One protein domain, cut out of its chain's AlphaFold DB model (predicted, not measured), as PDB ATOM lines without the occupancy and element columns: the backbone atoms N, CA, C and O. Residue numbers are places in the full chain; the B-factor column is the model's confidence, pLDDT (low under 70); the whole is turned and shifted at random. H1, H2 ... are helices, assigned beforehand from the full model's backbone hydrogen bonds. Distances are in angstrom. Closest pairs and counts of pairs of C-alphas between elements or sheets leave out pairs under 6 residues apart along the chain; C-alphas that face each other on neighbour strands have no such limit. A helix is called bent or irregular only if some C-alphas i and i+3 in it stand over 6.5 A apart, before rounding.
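This is residues 2 to 149 of the 175 residues of an uncharacterized protein of Candidatus Thermofonsia Clade 2 bacterium (UniProt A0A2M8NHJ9). Look first for the long helix H6 in the middle, with H2 along one side and H5 along the other; H5 and H6 form a hairpin, and the kinked helix H3 crosses H6. Short H4 packs on H3, short H7 folds back beyond the last residues of H6, and residues 2 to 10 of H1 stick out. The 148 printed residues include seven named helices, H1 to H7 in order, and no named strand: all helix. The whole is compact, with a radius of gyration of the C-alphas of 16.1 A and spans of 53 by 38 by 27 A.

Find C-alpha 2 at (157.010, 186.312, 332.064); H1 runs from there to residue 14. H2 follows, residues 18 to 36, 26.3 A long. H3, residues 42 to 68, spans 34.4 A; it has a kink of 68 degrees near residue 62 and is irregular, C-alphas 64 and 67 being 9.2 A apart. Next come H4, residues 78 to 86, H5, residues 93 to 113, 29.6 A, and H6, residues 117 to 139, 29.5 A. H7, residues 143 to 149, ends at C-alpha 149, (169.156, 204.657, 327.463).

H1 and H2 are close but not clearly touching; their closest C-alphas, Ile 14 and Leu 20, are 6.0 A apart. H2 and H6 are near each other. H3 touches H6 with residues 46 to 54 alone, at a steep tilt of 56 degrees; the closest C-alphas, Leu 50 and Val 125, are 5.4 A apart. H3 and H4 only just touch, with 3 pairs of C-alphas within 8 A, Gly 54 and Trp 86 closest at 6.9 A. H5 and H6 touch at a shallow tilt of 26 degrees, opposite ways, Gly 97 and Thr 137 closest at 5.3 A. Each O i to N i+4 pair is within hydrogen-bond range in H2, H4, H5 and H7, against 7 of 9 in H1, 21 of 23 in H3 and 17 of 19 in H6.

The C-alphas farthest apart, Leu 2 and Leu 64, are 52.6 A apart. The printed part has no cut and no long link. Look for pLDDT under 70 at residues 2 to 4, 38, 67 to 68, 71 to 72 and 91 to 93.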
ATOM      1  N   LEU A   2     155.718 186.687 331.458       68.62
ATOM      2  CA  LEU A   2     157.010 186.312 332.064       68.62
ATOM      3  C   LEU A   2     158.256 186.689 331.235       68.62
ATOM      4  O   LEU A   2     159.242 187.157 331.792       68.62
ATOM      5  N   LEU A   3     158.204 186.549 329.904       67.19
ATOM      6  CA  LEU A   3     159.320 186.937 329.026       67.19
ATOM      7  C   LEU A   3     159.627 188.443 329.087       67.19
ATOM      8  O   LEU A   3     160.787 188.827 329.138       67.19
ATOM      9  N   GLY A   4     158.603 189.301 329.128       64.94
ATOM     10  CA  GLY A   4     158.797 190.755 329.178       64.94
ATOM     11  C   GLY A   4     159.366 191.229 330.516       64.94
ATOM     12  O   GLY A   4     160.258 192.070 330.542       64.94
ATOM     13  N   THR A   5     158.900 190.645 331.625       72.62
ATOM     14  CA  THR A   5     159.436 190.932 332.964       72.62
ATOM     15  C   THR A   5     160.875 190.446 333.114       72.62
ATOM     16  O   THR A   5     161.698 191.163 333.675       72.62
ATOM     17  N   LEU A   6     161.202 189.272 332.561       75.38
ATOM     18  CA  LEU A   6     162.562 188.734 332.586       75.38
ATOM     19  C   LEU A   6     163.523 189.636 331.803       75.38
ATOM     20  O   LEU A   6     164.587 189.961 332.312       75.38
ATOM     21  N   VAL A   7     163.128 190.119 330.622       74.75
ATOM     22  CA  VAL A   7     163.952 191.040 329.818       74.75
ATOM     23  C   VAL A   7     164.180 192.377 330.536       74.75
ATOM     24  O   VAL A   7     165.311 192.855 330.567       74.75
ATOM     25  N   ILE A   8     163.151 192.967 331.157       71.44
ATOM     26  CA  ILE A   8     163.268 194.257 331.867       71.44
ATOM     27  C   ILE A   8     164.210 194.178 333.072       71.44
ATOM     28  O   ILE A   8     164.905 195.150 333.355       71.44
ATOM     29  N   VAL A   9     164.246 193.043 333.772       77.00
ATOM     30  CA  VAL A   9     165.119 192.860 334.940       77.00
ATOM     31  C   VAL A   9     166.520 192.408 334.524       77.00
ATOM     32  O   VAL A   9     167.504 192.949 335.018       77.00
ATOM     33  N   ALA A  10     166.626 191.460 333.590       76.56
ATOM     34  CA  ALA A  10     167.901 190.860 333.211       76.56
ATOM     35  C   ALA A  10     168.767 191.793 332.355       76.56
ATOM     36  O   ALA A  10     169.971 191.858 332.568       76.56
ATOM     37  N   VAL A  11     168.191 192.541 331.403       76.31
ATOM     38  CA  VAL A  11     168.986 193.379 330.483       76.31
ATOM     39  C   VAL A  11     169.794 194.450 331.231       76.31
ATOM     40  O   VAL A  11     171.003 194.516 331.016       76.31
ATOM     41  N   PRO A  12     169.216 195.258 332.141       73.88
ATOM     42  CA  PRO A  12     169.981 196.265 332.878       73.88
ATOM     43  C   PRO A  12     171.044 195.688 333.814       73.88
ATOM     44  O   PRO A  12     171.988 196.407 334.143       73.88
ATOM     45  N   ASP A  13     170.877 194.439 334.256       76.25
ATOM     46  CA  ASP A  13     171.824 193.748 335.132       76.25
ATOM     47  C   ASP A  13     172.992 193.159 334.326       76.25
ATOM     48  O   ASP A  13     174.148 193.373 334.674       76.25
ATOM     49  N   ILE A  14     172.712 192.559 333.161       76.00
ATOM     50  CA  ILE A  14     173.722 192.117 332.183       76.00
ATOM     51  C   ILE A  14     174.561 193.306 331.688       76.00
ATOM     52  O   ILE A  14     175.767 193.182 331.497       76.00
ATOM     53  N   LEU A  15     173.946 194.483 331.538       71.06
ATOM     54  CA  LEU A  15     174.628 195.721 331.147       71.06
ATOM     55  C   LEU A  15     175.593 196.276 332.214       71.06
ATOM     56  O   LEU A  15     176.280 197.260 331.940       71.06
ATOM     57  N   ARG A  16     175.648 195.706 333.428       71.00
ATOM     58  CA  ARG A  16     176.666 196.079 334.429       71.00
ATOM     59  C   ARG A  16     178.055 195.573 334.063       71.00
ATOM     60  O   ARG A  16     179.035 196.204 334.445       71.00
ATOM     61  N   ASP A  17     178.128 194.462 333.344       77.75
ATOM     62  CA  ASP A  17     179.381 193.908 332.854       77.75
ATOM     63  C   ASP A  17     179.651 194.449 331.443       77.75
ATOM     64  O   ASP A  17     178.860 194.243 330.520       77.75
ATOM     65  N   ALA A  18     180.771 195.152 331.266       71.25
ATOM     66  CA  ALA A  18     181.144 195.764 329.990       71.25
ATOM     67  C   ALA A  18     181.280 194.733 328.853       71.25
ATOM     68  O   ALA A  18     180.953 195.023 327.695       71.25
ATOM     69  N   GLN A  19     181.723 193.513 329.167       76.69
ATOM     70  CA  GLN A  19     181.878 192.457 328.173       76.69
ATOM     71  C   GLN A  19     180.515 191.937 327.717       76.69
ATOM     72  O   GLN A  19     180.254 191.843 326.513       76.69
ATOM     73  N   LEU A  20     179.621 191.650 328.664       79.00
ATOM     74  CA  LEU A  20     178.274 191.188 328.343       79.00
ATOM     75  C   LEU A  20     177.443 192.283 327.667       79.00
ATOM     76  O   LEU A  20     176.685 191.987 326.745       79.00
ATOM     77  N   ALA A  21     177.632 193.545 328.054       77.25
ATOM     78  CA  ALA A  21     176.992 194.690 327.420       77.25
ATOM     79  C   ALA A  21     177.354 194.803 325.934       77.25
ATOM     80  O   ALA A  21     176.479 195.032 325.099       77.25
ATOM     81  N   THR A  22     178.625 194.576 325.599       79.25
ATOM     82  CA  THR A  22     179.116 194.579 324.214       79.25
ATOM     83  C   THR A  22     178.451 193.484 323.387       79.25
ATOM     84  O   THR A  22     177.923 193.750 322.307       79.25
ATOM     85  N   ILE A  23     178.399 192.259 323.917       82.00
ATOM     86  CA  ILE A  23     177.732 191.135 323.247       82.00
ATOM     87  C   ILE A  23     176.241 191.432 323.060       82.00
ATOM     88  O   ILE A  23     175.706 191.243 321.968       82.00
ATOM     89  N   LEU A  24     175.576 191.936 324.103       82.38
ATOM     90  CA  LEU A  24     174.150 192.243 324.086       82.38
ATOM     91  C   LEU A  24     173.812 193.360 323.093       82.38
ATOM     92  O   LEU A  24     172.801 193.267 322.399       82.38
ATOM     93  N   PHE A  25     174.663 194.379 322.976       84.19
ATOM     94  CA  PHE A  25     174.503 195.443 321.992       84.19
ATOM     95  C   PHE A  25     174.596 194.903 320.561       84.19
ATOM     96  O   PHE A  25     173.653 195.073 319.787       84.19
ATOM     97  N   TYR A  26     175.676 194.195 320.210       83.81
ATOM     98  CA  TYR A  26     175.850 193.673 318.851       83.81
ATOM     99  C   TYR A  26     174.783 192.630 318.489       83.81
ATOM    100  O   TYR A  26     174.186 192.702 317.412       83.81
ATOM    101  N   ALA A  27     174.474 191.704 319.404       85.38
ATOM    102  CA  ALA A  27     173.406 190.728 319.215       85.38
ATOM    103  C   ALA A  27     172.031 191.404 319.096       85.38
ATOM    104  O   ALA A  27     171.233 191.035 318.234       85.38
ATOM    105  N   GLY A  28     171.766 192.425 319.915       83.94
ATOM    106  CA  GLY A  28     170.530 193.202 319.893       83.94
ATOM    107  C   GLY A  28     170.343 193.971 318.587       83.94
ATOM    108  O   GLY A  28     169.265 193.913 317.998       83.94
ATOM    109  N   VAL A  29     171.391 194.631 318.081       85.44
ATOM    110  CA  VAL A  29     171.365 195.326 316.784       85.44
ATOM    111  C   VAL A  29     171.109 194.336 315.645       85.44
ATOM    112  O   VAL A  29     170.241 194.582 314.806       85.44
ATOM    113  N   LEU A  30     171.797 193.191 315.631       84.81
ATOM    114  CA  LEU A  30     171.586 192.153 314.617       84.81
ATOM    115  C   LEU A  30     170.170 191.572 314.666       84.81
ATOM    116  O   LEU A  30     169.537 191.409 313.618       84.81
ATOM    117  N   ALA A  31     169.649 191.299 315.863       84.19
ATOM    118  CA  ALA A  31     168.284 190.829 316.052       84.19
ATOM    119  C   ALA A  31     167.267 191.875 315.576       84.19
ATOM    120  O   ALA A  31     166.330 191.534 314.852       84.19
ATOM    121  N   LEU A  32     167.476 193.153 315.910       81.81
ATOM    122  CA  LEU A  32     166.598 194.251 315.513       81.81
ATOM    123  C   LEU A  32     166.580 194.439 313.995       81.81
ATOM    124  O   LEU A  32     165.503 194.577 313.415       81.81
ATOM    125  N   LEU A  33     167.744 194.412 313.342       82.25
ATOM    126  CA  LEU A  33     167.841 194.482 311.883       82.25
ATOM    127  C   LEU A  33     167.160 193.277 311.232       82.25
ATOM    128  O   LEU A  33     166.346 193.444 310.326       82.25
ATOM    129  N   SER A  34     167.412 192.072 311.739       82.00
ATOM    130  CA  SER A  34     166.811 190.842 311.213       82.00
ATOM    131  C   SER A  34     165.288 190.804 311.383       82.00
ATOM    132  O   SER A  34     164.587 190.290 310.514       82.00
ATOM    133  N   ALA A  35     164.762 191.364 312.475       81.50
ATOM    134  CA  ALA A  35     163.327 191.454 312.731       81.50
ATOM    135  C   ALA A  35     162.651 192.588 311.939       81.50
ATOM    136  O   ALA A  35     161.513 192.440 311.488       81.50
ATOM    137  N   SER A  36     163.338 193.720 311.760       76.62
ATOM    138  CA  SER A  36     162.774 194.918 311.121       76.62
ATOM    139  C   SER A  36     162.773 194.843 309.593       76.62
ATOM    140  O   SER A  36     161.931 195.467 308.944       76.62
ATOM    141  N   LEU A  37     163.703 194.096 308.992       75.75
ATOM    142  CA  LEU A  37     163.874 194.030 307.542       75.75
ATOM    143  C   LEU A  37     163.152 192.806 306.957       75.75
ATOM    144  O   LEU A  37     163.601 191.669 307.063       75.75
ATOM    145  N   LYS A  38     161.989 193.046 306.334       64.56
ATOM    146  CA  LYS A  38     161.075 191.985 305.862       64.56
ATOM    147  C   LYS A  38     161.407 191.336 304.503       64.56
ATOM    148  O   LYS A  38     160.577 190.604 303.973       64.56
ATOM    149  N   PRO A  39     162.604 191.534 303.934       73.88
ATOM    150  CA  PRO A  39     163.289 190.401 303.294       73.88
ATOM    151  C   PRO A  39     164.647 190.120 303.950       73.88
ATOM    152  O   PRO A  39     165.515 190.991 303.992       73.88
ATOM    153  N   ARG A  40     164.854 188.871 304.394       75.81
ATOM    154  CA  ARG A  40     166.055 188.433 305.138       75.81
ATOM    155  C   ARG A  40     167.368 188.574 304.359       75.81
ATOM    156  O   ARG A  40     168.422 188.629 304.974       75.81
ATOM    157  N   TRP A  41     167.304 188.666 303.032       77.44
ATOM    158  CA  TRP A  41     168.460 188.888 302.156       77.44
ATOM    159  C   TRP A  41     168.963 190.333 302.160       77.44
ATOM    160  O   TRP A  41     170.104 190.580 301.780       77.44
ATOM    161  N   ILE A  42     168.155 191.299 302.612       80.06
ATOM    162  CA  ILE A  42     168.620 192.689 302.683       80.06
ATOM    163  C   ILE A  42     169.530 192.895 303.894       80.06
ATOM    164  O   ILE A  42     170.445 193.706 303.832       80.06
ATOM    165  N   THR A  43     169.343 192.129 304.969       80.94
ATOM    166  CA  THR A  43     170.214 192.179 306.147       80.94
ATOM    167  C   THR A  43     171.687 191.931 305.792       80.94
ATOM    168  O   THR A  43     172.493 192.816 306.074       80.94
ATOM    169  N   PRO A  44     172.076 190.824 305.120       84.31
ATOM    170  CA  PRO A  44     173.468 190.624 304.724       84.31
ATOM    171  C   PRO A  44     173.938 191.659 303.695       84.31
ATOM    172  O   PRO A  44     175.063 192.129 303.807       84.31
ATOM    173  N   ALA A  45     173.093 192.091 302.751       86.75
ATOM    174  CA  ALA A  45     173.463 193.143 301.799       86.75
ATOM    175  C   ALA A  45     173.785 194.476 302.499       86.75
ATOM    176  O   ALA A  45     174.752 195.152 302.153       86.75
ATOM    177  N   LEU A  46     173.004 194.835 303.519       85.69
ATOM    178  CA  LEU A  46     173.212 196.033 304.322       85.69
ATOM    179  C   LEU A  46     174.455 195.910 305.212       85.69
ATOM    180  O   LEU A  46     175.176 196.890 305.363       85.69
ATOM    181  N   LEU A  47     174.738 194.722 305.755       85.75
ATOM    182  CA  LEU A  47     175.976 194.467 306.495       85.75
ATOM    183  C   LEU A  47     177.206 194.585 305.588       85.75
ATOM    184  O   LEU A  47     178.187 195.208 305.979       85.75
ATOM    185  N   ILE A  48     177.144 194.061 304.361       87.62
ATOM    186  CA  ILE A  48     178.214 194.229 303.368       87.62
ATOM    187  C   ILE A  48     178.393 195.713 303.031       87.62
ATOM    188  O   ILE A  48     179.511 196.216 303.070       87.62
ATOM    189  N   ALA A  49     177.303 196.438 302.761       87.44
ATOM    190  CA  ALA A  49     177.363 197.874 302.489       87.44
ATOM    191  C   ALA A  49     177.949 198.663 303.670       87.44
ATOM    192  O   ALA A  49     178.737 199.580 303.460       87.44
ATOM    193  N   LEU A  50     177.610 198.280 304.903       88.62
ATOM    194  CA  LEU A  50     178.177 198.847 306.120       88.62
ATOM    195  C   LEU A  50     179.686 198.607 306.201       88.62
ATOM    196  O   LEU A  50     180.415 199.568 306.419       88.62
ATOM    197  N   LEU A  51     180.147 197.373 305.968       87.88
ATOM    198  CA  LEU A  51     181.572 197.026 305.953       87.88
ATOM    199  C   LEU A  51     182.344 197.847 304.912       87.88
ATOM    200  O   LEU A  51     183.365 198.453 305.242       87.88
ATOM    201  N   VAL A  52     181.823 197.919 303.683       88.38
ATOM    202  CA  VAL A  52     182.399 198.726 302.596       88.38
ATOM    203  C   VAL A  52     182.443 200.202 302.989       88.38
ATOM    204  O   VAL A  52     183.476 200.848 302.833       88.38
ATOM    205  N   PHE A  53     181.353 200.730 303.549       86.62
ATOM    206  CA  PHE A  53     181.271 202.123 303.972       86.62
ATOM    207  C   PHE A  53     182.337 202.473 305.012       86.62
ATOM    208  O   PHE A  53     183.013 203.486 304.858       86.62
ATOM    209  N   GLY A  54     182.556 201.636 306.029       83.12
ATOM    210  CA  GLY A  54     183.596 201.919 307.021       83.12
ATOM    211  C   GLY A  54     185.014 201.842 306.457       83.12
ATOM    212  O   GLY A  54     185.841 202.669 306.826       83.12
ATOM    213  N   VAL A  55     185.289 200.950 305.495       84.75
ATOM    214  CA  VAL A  55     186.586 200.945 304.785       84.75
ATOM    215  C   VAL A  55     186.783 202.247 304.006       84.75
ATOM    216  O   VAL A  55     187.861 202.835 304.069       84.75
ATOM    217  N   VAL A  56     185.743 202.730 303.320       85.25
ATOM    218  CA  VAL A  56     185.782 204.007 302.589       85.25
ATOM    219  C   VAL A  56     186.014 205.173 303.546       85.25
ATOM    220  O   VAL A  56     186.910 205.979 303.309       85.25
ATOM    221  N   VAL A  57     185.264 205.247 304.650       83.50
ATOM    222  CA  VAL A  57     185.446 206.291 305.669       83.50
ATOM    223  C   VAL A  57     186.864 206.243 306.227       83.50
ATOM    224  O   VAL A  57     187.504 207.287 306.324       83.50
ATOM    225  N   ARG A  58     187.385 205.045 306.522       80.50
ATOM    226  CA  ARG A  58     188.752 204.844 307.005       80.50
ATOM    227  C   ARG A  58     189.802 205.338 306.021       80.50
ATOM    228  O   ARG A  58     190.680 206.101 306.412       80.50
ATOM    229  N   ALA A  59     189.699 204.938 304.758       80.31
ATOM    230  CA  ALA A  59     190.628 205.351 303.714       80.31
ATOM    231  C   ALA A  59     190.604 206.872 303.499       80.31
ATOM    232  O   ALA A  59     191.658 207.499 303.423       80.31
ATOM    233  N   VAL A  60     189.411 207.477 303.467       81.56
ATOM    234  CA  VAL A  60     189.247 208.928 303.305       81.56
ATOM    235  C   VAL A  60     189.776 209.686 304.521       81.56
ATOM    236  O   VAL A  60     190.512 210.652 304.360       81.56
ATOM    237  N   GLY A  61     189.447 209.253 305.739       77.88
ATOM    238  CA  GLY A  61     189.891 209.940 306.950       77.88
ATOM    239  C   GLY A  61     191.404 209.864 307.139       77.88
ATOM    240  O   GLY A  61     192.031 210.899 307.352       77.88
ATOM    241  N   LEU A  62     192.010 208.684 306.965       76.88
ATOM    242  CA  LEU A  62     193.470 208.541 307.019       76.88
ATOM    243  C   LEU A  62     194.171 209.333 305.909       76.88
ATOM    244  O   LEU A  62     195.247 209.874 306.142       76.88
ATOM    245  N   GLY A  63     193.555 209.442 304.726       77.81
ATOM    246  CA  GLY A  63     194.078 210.254 303.628       77.81
ATOM    247  C   GLY A  63     194.017 211.765 303.878       77.81
ATOM    248  O   GLY A  63     194.832 212.496 303.325       77.81
ATOM    249  N   LEU A  64     193.077 212.241 304.702       78.06
ATOM    250  CA  LEU A  64     192.905 213.667 305.001       78.06
ATOM    251  C   LEU A  64     193.676 214.124 306.244       78.06
ATOM    252  O   LEU A  64     194.181 215.244 306.260       78.06
ATOM    253  N   ALA A  65     193.732 213.301 307.294       71.19
ATOM    254  CA  ALA A  65     194.321 213.691 308.573       71.19
ATOM    255  C   ALA A  65     194.773 212.472 309.393       71.19
ATOM    256  O   ALA A  65     194.167 212.150 310.411       71.19
ATOM    257  N   ALA A  66     195.841 211.789 308.969       70.00
ATOM    258  CA  ALA A  66     196.361 210.605 309.662       70.00
ATOM    259  C   ALA A  66     196.669 210.852 311.156       70.00
ATOM    260  O   ALA A  66     196.353 210.005 311.989       70.00
ATOM    261  N   ASP A  67     197.186 212.035 311.503       69.44
ATOM    262  CA  ASP A  67     197.568 212.401 312.878       69.44
ATOM    263  C   ASP A  67     196.370 212.652 313.811       69.44
ATOM    264  O   ASP A  67     196.518 212.719 315.030       69.44
ATOM    265  N   ALA A  68     195.164 212.793 313.254       67.69
ATOM    266  CA  ALA A  68     193.953 213.036 314.031       67.69
ATOM    267  C   ALA A  68     193.377 211.758 314.660       67.69
ATOM    268  O   ALA A  68     192.404 211.856 315.413       67.69
ATOM    269  N   PHE A  69     193.946 210.579 314.381       73.25
ATOM    270  CA  PHE A  69     193.396 209.278 314.766       73.25
ATOM    271  C   PHE A  69     194.384 208.451 315.590       73.25
ATOM    272  O   PHE A  69     195.560 208.350 315.251       73.25
ATOM    273  N   ALA A  70     193.896 207.834 316.669       70.38
ATOM    274  CA  ALA A  70     194.712 207.028 317.574       70.38
ATOM    275  C   ALA A  70     194.086 205.640 317.797       70.38
ATOM    276  O   ALA A  70     192.857 205.533 317.873       70.38
ATOM    277  N   PRO A  71     194.902 204.578 317.939       68.50
ATOM    278  CA  PRO A  71     194.406 203.256 318.303       68.50
ATOM    279  C   PRO A  71     193.688 203.284 319.657       68.50
ATOM    280  O   PRO A  71     194.184 203.867 320.623       68.50
ATOM    281  N   MET A  72     192.531 202.625 319.748       69.38
ATOM    282  CA  MET A  72     191.863 202.415 321.034       69.38
ATOM    283  C   MET A  72     192.586 201.352 321.876       69.38
ATOM    284  O   MET A  72     193.192 200.436 321.317       69.38
ATOM    285  N   PRO A  73     192.455 201.401 323.216       74.06
ATOM    286  CA  PRO A  73     192.899 200.317 324.083       74.06
ATOM    287  C   PRO A  73     192.242 198.989 323.688       74.06
ATOM    288  O   PRO A  73     191.036 198.938 323.410       74.06
ATOM    289  N   ALA A  74     193.031 197.916 323.693       74.06
ATOM    290  CA  ALA A  74     192.537 196.574 323.419       74.06
ATOM    291  C   ALA A  74     191.561 196.113 324.513       74.06
ATOM    292  O   ALA A  74     191.721 196.413 325.696       74.06
ATOM    293  N   THR A  75     190.550 195.356 324.104       74.25
ATOM    294  CA  THR A  75     189.591 194.689 324.990       74.25
ATOM    295  C   THR A  75     189.846 193.184 325.033       74.25
ATOM    296  O   THR A  75     190.501 192.648 324.135       74.25
ATOM    297  N   PRO A  76     189.285 192.463 326.019       75.19
ATOM    298  CA  PRO A  76     189.356 191.002 326.061       75.19
ATOM    299  C   PRO A  76     188.686 190.296 324.869       75.19
ATOM    300  O   PRO A  76     188.940 189.116 324.643       75.19
ATOM    301  N   SER A  77     187.817 190.971 324.107       76.62
ATOM    302  CA  SER A  77     187.083 190.348 323.004       76.62
ATOM    303  C   SER A  77     187.741 190.626 321.648       76.62
ATOM    304  O   SER A  77     187.790 191.752 321.158       76.62
ATOM    305  N   ALA A  78     188.195 189.555 320.986       78.38
ATOM    306  CA  ALA A  78     188.801 189.631 319.652       78.38
ATOM    307  C   ALA A  78     187.864 190.278 318.615       78.38
ATOM    308  O   ALA A  78     188.308 191.042 317.763       78.38
ATOM    309  N   PHE A  79     186.556 190.023 318.725       77.06
ATOM    310  CA  PHE A  79     185.554 190.646 317.863       77.06
ATOM    311  C   PHE A  79     185.479 192.168 318.055       77.06
ATOM    312  O   PHE A  79     185.481 192.898 317.067       77.06
ATOM    313  N   ALA A  80     185.450 192.663 319.297       75.12
ATOM    314  CA  ALA A  80     185.400 194.107 319.524       75.12
ATOM    315  C   ALA A  80     186.706 194.780 319.095       75.12
ATOM    316  O   ALA A  80     186.666 195.872 318.541       75.12
ATOM    317  N   ASN A  81     187.851 194.111 319.259       80.75
ATOM    318  CA  ASN A  81     189.128 194.617 318.752       80.75
ATOM    319  C   ASN A  81     189.124 194.738 317.221       80.75
ATOM    320  O   ASN A  81     189.476 195.793 316.706       80.75
ATOM    321  N   ALA A  82     188.622 193.731 316.498       82.69
ATOM    322  CA  ALA A  82     188.483 193.803 315.041       82.69
ATOM    323  C   ALA A  82     187.557 194.954 314.596       82.69
ATOM    324  O   ALA A  82     187.850 195.661 313.632       82.69
ATOM    325  N   VAL A  83     186.455 195.185 315.319       81.19
ATOM    326  CA  VAL A  83     185.545 196.310 315.050       81.19
ATOM    327  C   VAL A  83     186.208 197.659 315.358       81.19
ATOM    328  O   VAL A  83     186.069 198.594 314.571       81.19
ATOM    329  N   ARG A  84     186.966 197.765 316.456       80.00
ATOM    330  CA  ARG A  84     187.725 198.972 316.833       80.00
ATOM    331  C   ARG A  84     188.811 199.316 315.830       80.00
ATOM    332  O   ARG A  84     188.991 200.486 315.527       80.00
ATOM    333  N   GLU A  85     189.510 198.316 315.305       80.19
ATOM    334  CA  GLU A  85     190.499 198.512 314.246       80.19
ATOM    335  C   GLU A  85     189.844 198.977 312.949       80.19
ATOM    336  O   GLU A  85     190.414 199.790 312.224       80.19
ATOM    337  N   TRP A  86     188.654 198.463 312.638       81.69
ATOM    338  CA  TRP A  86     187.896 198.868 311.462       81.69
ATOM    339  C   TRP A  86     187.337 200.297 311.577       81.69
ATOM    340  O   TRP A  86     187.279 201.009 310.573       81.69
ATOM    341  N   LEU A  87     186.968 200.734 312.784       79.25
ATOM    342  CA  LEU A  87     186.467 202.079 313.055       79.25
ATOM    343  C   LEU A  87     187.568 203.135 313.032       79.25
ATOM    344  O   LEU A  87     188.654 202.979 313.583       79.25
ATOM    345  N   LEU A  88     187.223 204.281 312.459       75.25
ATOM    346  CA  LEU A  88     188.064 205.465 312.505       75.25
ATOM    347  C   LEU A  88     187.762 206.264 313.782       75.25
ATOM    348  O   LEU A  88     186.740 206.949 313.859       75.25
ATOM    349  N   VAL A  89     188.632 206.159 314.790       70.19
ATOM    350  CA  VAL A  89     188.463 206.836 316.086       70.19
ATOM    351  C   VAL A  89     189.444 208.007 316.205       70.19
ATOM    352  O   VAL A  89     190.658 207.794 316.186       70.19
ATOM    353  N   PRO A  90     188.954 209.252 316.330       71.31
ATOM    354  CA  PRO A  90     189.818 210.412 316.509       71.31
ATOM    355  C   PRO A  90     190.409 210.486 317.920       71.31
ATOM    356  O   PRO A  90     189.782 210.061 318.890       71.31
ATOM    357  N   VAL A  91     191.597 211.088 318.031       66.19
ATOM    358  CA  VAL A  91     192.386 211.245 319.272       66.19
ATOM    359  C   VAL A  91     191.549 211.890 320.387       66.19
ATOM    360  O   VAL A  91     191.608 211.477 321.543       66.19
ATOM    361  N   ASN A  92     190.677 212.839 320.029       69.81
ATOM    362  CA  ASN A  92     189.697 213.448 320.932       69.81
ATOM    363  C   ASN A  92     188.391 212.637 320.989       69.81
ATOM    364  O   ASN A  92     187.321 213.125 320.605       69.81
ATOM    365  N   ALA A  93     188.475 211.402 321.488       67.19
ATOM    366  CA  ALA A  93     187.365 210.446 321.507       67.19
ATOM    367  C   ALA A  93     186.083 210.997 322.172       67.19
ATOM    368  O   ALA A  93     184.978 210.715 321.711       67.19
ATOM    369  N   THR A  94     186.202 211.837 323.205       70.62
ATOM    370  CA  THR A  94     185.057 212.404 323.941       70.62
ATOM    371  C   THR A  94     184.265 213.424 323.120       70.62
ATOM    372  O   THR A  94     183.039 213.345 323.033       70.62
ATOM    373  N   GLN A  95     184.954 214.387 322.495       72.06
ATOM    374  CA  GLN A  95     184.307 215.427 321.683       72.06
ATOM    375  C   GLN A  95     183.742 214.835 320.394       72.06
ATOM    376  O   GLN A  95     182.605 215.129 320.023       72.06
ATOM    377  N   ALA A  96     184.504 213.947 319.758       73.44
ATOM    378  CA  ALA A  96     184.046 213.233 318.582       73.44
ATOM    379  C   ALA A  96     182.864 212.317 318.891       73.44
ATOM    380  O   ALA A  96     181.914 212.284 318.119       73.44
ATOM    381  N   GLY A  97     182.875 211.634 320.036       75.38
ATOM    382  CA  GLY A  97     181.761 210.808 320.479       75.38
ATOM    383  C   GLY A  97     180.493 211.622 320.752       75.38
ATOM    384  O   GLY A  97     179.405 211.196 320.376       75.38
ATOM    385  N   ASN A  98     180.612 212.826 321.326       82.31
ATOM    386  CA  ASN A  98     179.473 213.740 321.478       82.31
ATOM    387  C   ASN A  98     178.928 214.194 320.124       82.31
ATOM    388  O   ASN A  98     177.726 214.102 319.884       82.31
ATOM    389  N   LEU A  99     179.801 214.651 319.226       82.62
ATOM    390  CA  LEU A  99     179.403 215.096 317.894       82.62
ATOM    391  C   LEU A  99     178.780 213.950 317.082       82.62
ATOM    392  O   LEU A  99     177.754 214.145 316.436       82.62
ATOM    393  N   ALA A 100     179.337 212.744 317.184       83.38
ATOM    394  CA  ALA A 100     178.784 211.538 316.586       83.38
ATOM    395  C   ALA A 100     177.427 211.165 317.193       83.38
ATOM    396  O   ALA A 100     176.538 210.756 316.451       83.38
ATOM    397  N   PHE A 101     177.225 211.351 318.502       83.44
ATOM    398  CA  PHE A 101     175.930 211.134 319.151       83.44
ATOM    399  C   PHE A 101     174.875 212.119 318.632       83.44
ATOM    400  O   PHE A 101     173.783 211.707 318.247       83.44
ATOM    401  N   PHE A 102     175.211 213.410 318.533       87.06
ATOM    402  CA  PHE A 102     174.329 214.413 317.927       87.06
ATOM    403  C   PHE A 102     174.019 214.092 316.461       87.06
ATOM    404  O   PHE A 102     172.853 214.117 316.061       87.06
ATOM    405  N   ALA A 103     175.040 213.742 315.676       88.19
ATOM    406  CA  ALA A 103     174.883 213.343 314.282       88.19
ATOM    407  C   ALA A 103     173.993 212.101 314.152       88.19
ATOM    408  O   ALA A 103     173.113 212.070 313.298       88.19
ATOM    409  N   LEU A 104     174.160 211.111 315.032       87.94
ATOM    410  CA  LEU A 104     173.334 209.910 315.076       87.94
ATOM    411  C   LEU A 104     171.872 210.250 315.338       87.94
ATOM    412  O   LEU A 104     171.005 209.792 314.599       87.94
ATOM    413  N   VAL A 105     171.583 211.065 316.354       87.81
ATOM    414  CA  VAL A 105     170.206 211.463 316.675       87.81
ATOM    415  C   VAL A 105     169.583 212.213 315.497       87.81
ATOM    416  O   VAL A 105     168.481 211.871 315.064       87.81
ATOM    417  N   ALA A 106     170.297 213.184 314.921       90.31
ATOM    418  CA  ALA A 106     169.833 213.930 313.753       90.31
ATOM    419  C   ALA A 106     169.566 213.011 312.549       90.31
ATOM    420  O   ALA A 106     168.544 213.144 311.866       90.31
ATOM    421  N   LEU A 107     170.448 212.040 312.309       88.62
ATOM    422  CA  LEU A 107     170.319 211.097 311.208       88.62
ATOM    423  C   LEU A 107     169.139 210.145 311.428       88.62
ATOM    424  O   LEU A 107     168.338 209.974 310.517       88.62
ATOM    425  N   VAL A 108     168.947 209.611 312.639       88.00
ATOM    426  CA  VAL A 108     167.778 208.786 312.999       88.00
ATOM    427  C   VAL A 108     166.472 209.559 312.781       88.00
ATOM    428  O   VAL A 108     165.530 209.037 312.178       88.00
ATOM    429  N   LEU A 109     166.408 210.825 313.201       88.38
ATOM    430  CA  LEU A 109     165.245 211.687 312.956       88.38
ATOM    431  C   LEU A 109     165.017 211.936 311.459       88.38
ATOM    432  O   LEU A 109     163.878 211.971 310.994       88.38
ATOM    433  N   THR A 110     166.089 212.049 310.680       88.75
ATOM    434  CA  THR A 110     165.997 212.197 309.224       88.75
ATOM    435  C   THR A 110     165.493 210.906 308.575       88.75
ATOM    436  O   THR A 110     164.552 210.937 307.782       88.75
ATOM    437  N   VAL A 111     166.036 209.751 308.972       87.44
ATOM    438  CA  VAL A 111     165.650 208.425 308.465       87.44
ATOM    439  C   VAL A 111     164.184 208.109 308.756       87.44
ATOM    440  O   VAL A 111     163.510 207.522 307.912       87.44
ATOM    441  N   THR A 112     163.662 208.527 309.911       85.31
ATOM    442  CA  THR A 112     162.246 208.323 310.263       85.31
ATOM    443  C   THR A 112     161.286 209.214 309.470       85.31
ATOM    444  O   THR A 112     160.138 208.822 309.267       85.31
ATOM    445  N   ARG A 113     161.739 210.368 308.961       88.12
ATOM    446  CA  ARG A 113     160.935 211.262 308.104       88.12
ATOM    447  C   ARG A 113     160.968 210.894 306.618       88.12
ATOM    448  O   ARG A 113     160.096 211.330 305.863       88.12
ATOM    449  N   LEU A 114     161.943 210.098 306.178       87.69
ATOM    450  CA  LEU A 114     162.064 209.680 304.781       87.69
ATOM    451  C   LEU A 114     160.917 208.738 304.384       87.69
ATOM    452  O   LEU A 114     160.831 207.596 304.835       87.69
ATOM    453  N   LYS A 115     160.059 209.205 303.470       81.75
ATOM    454  CA  LYS A 115     158.980 208.394 302.878       81.75
ATOM    455  C   LYS A 115     159.499 207.405 301.830       81.75
ATOM    456  O   LYS A 115     158.911 206.345 301.635       81.75
ATOM    457  N   SER A 116     160.593 207.747 301.145       86.31
ATOM    458  CA  SER A 116     161.153 206.900 300.092       86.31
ATOM    459  C   SER A 116     161.931 205.728 300.679       86.31
ATOM    460  O   SER A 116     162.886 205.906 301.438       86.31
ATOM    461  N   LYS A 117     161.542 204.515 300.275       82.75
ATOM    462  CA  LYS A 117     162.159 203.265 300.733       82.75
ATOM    463  C   LYS A 117     163.653 203.223 300.398       82.75
ATOM    464  O   LYS A 117     164.438 202.884 301.272       82.75
ATOM    465  N   LEU A 118     164.050 203.609 299.182       83.94
ATOM    466  CA  LEU A 118     165.451 203.581 298.729       83.94
ATOM    467  C   LEU A 118     166.349 204.514 299.553       83.94
ATOM    468  O   LEU A 118     167.382 204.087 300.057       83.94
ATOM    469  N   TRP A 119     165.917 205.759 299.758       86.25
ATOM    470  CA  TRP A 119     166.662 206.734 300.561       86.25
ATOM    471  C   TRP A 119     166.787 206.306 302.019       86.25
ATOM    472  O   TRP A 119     167.840 206.486 302.626       86.25
ATOM    473  N   ARG A 120     165.741 205.677 302.569       83.19
ATOM    474  CA  ARG A 120     165.794 205.093 303.909       83.19
ATOM    475  C   ARG A 120     166.872 204.010 304.003       83.19
ATOM    476  O   ARG A 120     167.611 204.002 304.976       83.19
ATOM    477  N   TRP A 121     167.001 203.137 303.002       83.62
ATOM    478  CA  TRP A 121     168.052 202.111 302.974       83.62
ATOM    479  C   TRP A 121     169.458 202.700 302.918       83.62
ATOM    480  O   TRP A 121     170.312 202.296 303.702       83.62
ATOM    481  N   ILE A 122     169.683 203.681 302.042       85.38
ATOM    482  CA  ILE A 122     170.986 204.345 301.919       85.38
ATOM    483  C   ILE A 122     171.347 205.053 303.226       85.38
ATOM    484  O   ILE A 122     172.475 204.931 303.679       85.38
ATOM    485  N   ALA A 123     170.390 205.728 303.870       87.25
ATOM    486  CA  ALA A 123     170.611 206.439 305.128       87.25
ATOM    487  C   ALA A 123     170.765 205.513 306.352       87.25
ATOM    488  O   ALA A 123     171.353 205.915 307.358       87.25
ATOM    489  N   LEU A 124     170.294 204.261 306.284       85.44
ATOM    490  CA  LEU A 124     170.501 203.282 307.357       85.44
ATOM    491  C   LEU A 124     171.974 202.883 307.496       85.44
ATOM    492  O   LEU A 124     172.427 202.678 308.617       85.44
ATOM    493  N   VAL A 125     172.726 202.817 306.393       88.62
ATOM    494  CA  VAL A 125     174.159 202.478 306.410       88.62
ATOM    495  C   VAL A 125     174.978 203.458 307.272       88.62
ATOM    496  O   VAL A 125     175.587 203.004 308.243       88.62
ATOM    497  N   PRO A 126     174.958 204.786 307.027       88.31
ATOM    498  CA  PRO A 126     175.665 205.741 307.874       88.31
ATOM    499  C   PRO A 126     175.086 205.798 309.291       88.31
ATOM    500  O   PRO A 126     175.839 206.004 310.237       88.31
ATOM    501  N   THR A 127     173.783 205.550 309.473       88.44
ATOM    502  CA  THR A 127     173.185 205.468 310.819       88.44
ATOM    503  C   THR A 127     173.796 204.342 311.635       88.44
ATOM    504  O   THR A 127     174.156 204.550 312.789       88.44
ATOM    505  N   LEU A 128     173.946 203.161 311.039       88.44
ATOM    506  CA  LEU A 128     174.539 202.014 311.714       88.44
ATOM    507  C   LEU A 128     176.032 202.211 311.959       88.44
ATOM    508  O   LEU A 128     176.506 201.869 313.037       88.44
ATOM    509  N   TYR A 129     176.756 202.815 311.015       87.56
ATOM    510  CA  TYR A 129     178.162 203.157 311.225       87.56
ATOM    511  C   TYR A 129     178.337 204.110 312.415       87.56
ATOM    512  O   TYR A 129     179.116 203.826 313.325       87.56
ATOM    513  N   LEU A 130     177.559 205.198 312.462       86.75
ATOM    514  CA  LEU A 130     177.574 206.132 313.589       86.75
ATOM    515  C   LEU A 130     177.151 205.457 314.893       86.75
ATOM    516  O   LEU A 130     177.711 205.769 315.936       86.75
ATOM    517  N   LEU A 131     176.200 204.524 314.849       88.06
ATOM    518  CA  LEU A 131     175.743 203.794 316.030       88.06
ATOM    519  C   LEU A 131     176.866 202.961 316.647       88.06
ATOM    520  O   LEU A 131     177.046 203.000 317.863       88.06
ATOM    521  N   ILE A 132     177.646 202.262 315.822       86.75
ATOM    522  CA  ILE A 132     178.806 201.497 316.288       86.75
ATOM    523  C   ILE A 132     179.907 202.451 316.787       86.75
ATOM    524  O   ILE A 132     180.493 202.221 317.842       86.75
ATOM    525  N   LEU A 133     180.153 203.563 316.088       85.12
ATOM    526  CA  LEU A 133     181.157 204.546 316.502       85.12
ATOM    527  C   LEU A 133     180.814 205.193 317.853       85.12
ATOM    528  O   LEU A 133     181.667 205.303 318.730       85.12
ATOM    529  N   VAL A 134     179.557 205.586 318.050       87.00
ATOM    530  CA  VAL A 134     179.036 206.117 319.319       87.00
ATOM    531  C   VAL A 134     179.103 205.066 320.425       87.00
ATOM    532  O   VAL A 134     179.417 205.396 321.573       87.00
ATOM    533  N   TRP A 135     178.837 203.801 320.087       86.06
ATOM    534  CA  TRP A 135     178.968 202.696 321.025       86.06
ATOM    535  C   TRP A 135     180.396 202.576 321.565       86.06
ATOM    536  O   TRP A 135     180.605 202.643 322.776       86.06
ATOM    537  N   GLU A 136     181.386 202.476 320.680       82.44
ATOM    538  CA  GLU A 136     182.782 202.302 321.093       82.44
ATOM    539  C   GLU A 136     183.347 203.555 321.782       82.44
ATOM    540  O   GLU A 136     184.098 203.438 322.747       82.44
ATOM    541  N   THR A 137     182.960 204.761 321.348       80.44
ATOM    542  CA  THR A 137     183.526 206.018 321.879       80.44
ATOM    543  C   THR A 137     182.880 206.522 323.168       80.44
ATOM    544  O   THR A 137     183.565 207.161 323.966       80.44
ATOM    545  N   ARG A 138     181.578 206.282 323.392       81.50
ATOM    546  CA  ARG A 138     180.851 206.825 324.558       81.50
ATOM    547  C   ARG A 138     180.105 205.756 325.345       81.50
ATOM    548  O   ARG A 138     180.332 205.627 326.543       81.50
ATOM    549  N   LEU A 139     179.239 204.977 324.697       82.06
ATOM    550  CA  LEU A 139     178.316 204.093 325.427       82.06
ATOM    551  C   LEU A 139     179.031 202.931 326.136       82.06
ATOM    552  O   LEU A 139     178.612 202.525 327.219       82.06
ATOM    553  N   SER A 140     180.121 202.416 325.569       80.56
ATOM    554  CA  SER A 140     180.920 201.365 326.211       80.56
ATOM    555  C   SER A 140     181.726 201.873 327.414       80.56
ATOM    556  O   SER A 140     181.976 201.114 328.346       80.56
ATOM    557  N   GLN A 141     182.098 203.158 327.411       79.62
ATOM    558  CA  GLN A 141     182.909 203.796 328.455       79.62
ATOM    559  C   GLN A 141     182.063 204.302 329.632       79.62
ATOM    560  O   GLN A 141     182.568 204.444 330.743       79.62
ATOM    561  N   GLU A 142     180.768 204.553 329.409       81.12
ATOM    562  CA  GLU A 142     179.834 205.073 330.415       81.12
ATOM    563  C   GLU A 142     178.646 204.107 330.646       81.12
ATOM    564  O   GLU A 142     177.516 204.380 330.221       81.12
ATOM    565  N   PRO A 143     178.844 202.973 331.360       77.50
ATOM    566  CA  PRO A 143     177.801 201.954 331.546       77.50
ATOM    567  C   PRO A 143     176.519 202.476 332.211       77.50
ATOM    568  O   PRO A 143     175.422 201.978 331.948       77.50
ATOM    569  N   SER A 144     176.632 203.487 333.076       79.50
ATOM    570  CA  SER A 144     175.502 204.124 333.762       79.50
ATOM    571  C   SER A 144     174.550 204.830 332.792       79.50
ATOM    572  O   SER A 144     173.335 204.635 332.884       79.50
ATOM    573  N   VAL A 145     175.084 205.594 331.833       82.56
ATOM    574  CA  VAL A 145     174.299 206.306 330.810       82.56
ATOM    575  C   VAL A 145     173.656 205.309 329.851       82.56
ATOM    576  O   VAL A 145     172.458 205.379 329.573       82.56
ATOM    577  N   THR A 146     174.433 204.322 329.410       83.31
ATOM    578  CA  THR A 146     173.977 203.258 328.511       83.31
ATOM    579  C   THR A 146     172.806 202.486 329.102       83.31
ATOM    580  O   THR A 146     171.784 202.325 328.439       83.31
ATOM    581  N   ARG A 147     172.882 202.088 330.378       82.81
ATOM    582  CA  ARG A 147     171.768 201.422 331.069       82.81
ATOM    583  C   ARG A 147     170.484 202.244 331.032       82.81
ATOM    584  O   ARG A 147     169.427 201.689 330.738       82.81
ATOM    585  N   LEU A 148     170.560 203.547 331.297       85.31
ATOM    586  CA  LEU A 148     169.385 204.418 331.299       85.31
ATOM    587  C   LEU A 148     168.772 204.551 329.895       85.31
ATOM    588  O   LEU A 148     167.552 204.473 329.751       85.31
ATOM    589  N   LEU A 149     169.608 204.656 328.857       85.94
ATOM    590  CA  LEU A 149     169.156 204.657 327.463       85.94
ATOM    591  C   LEU A 149     168.482 203.336 327.073       85.94
ATOM    592  O   LEU A 149     167.394 203.358 326.502       85.94
TER     593      LEU A 149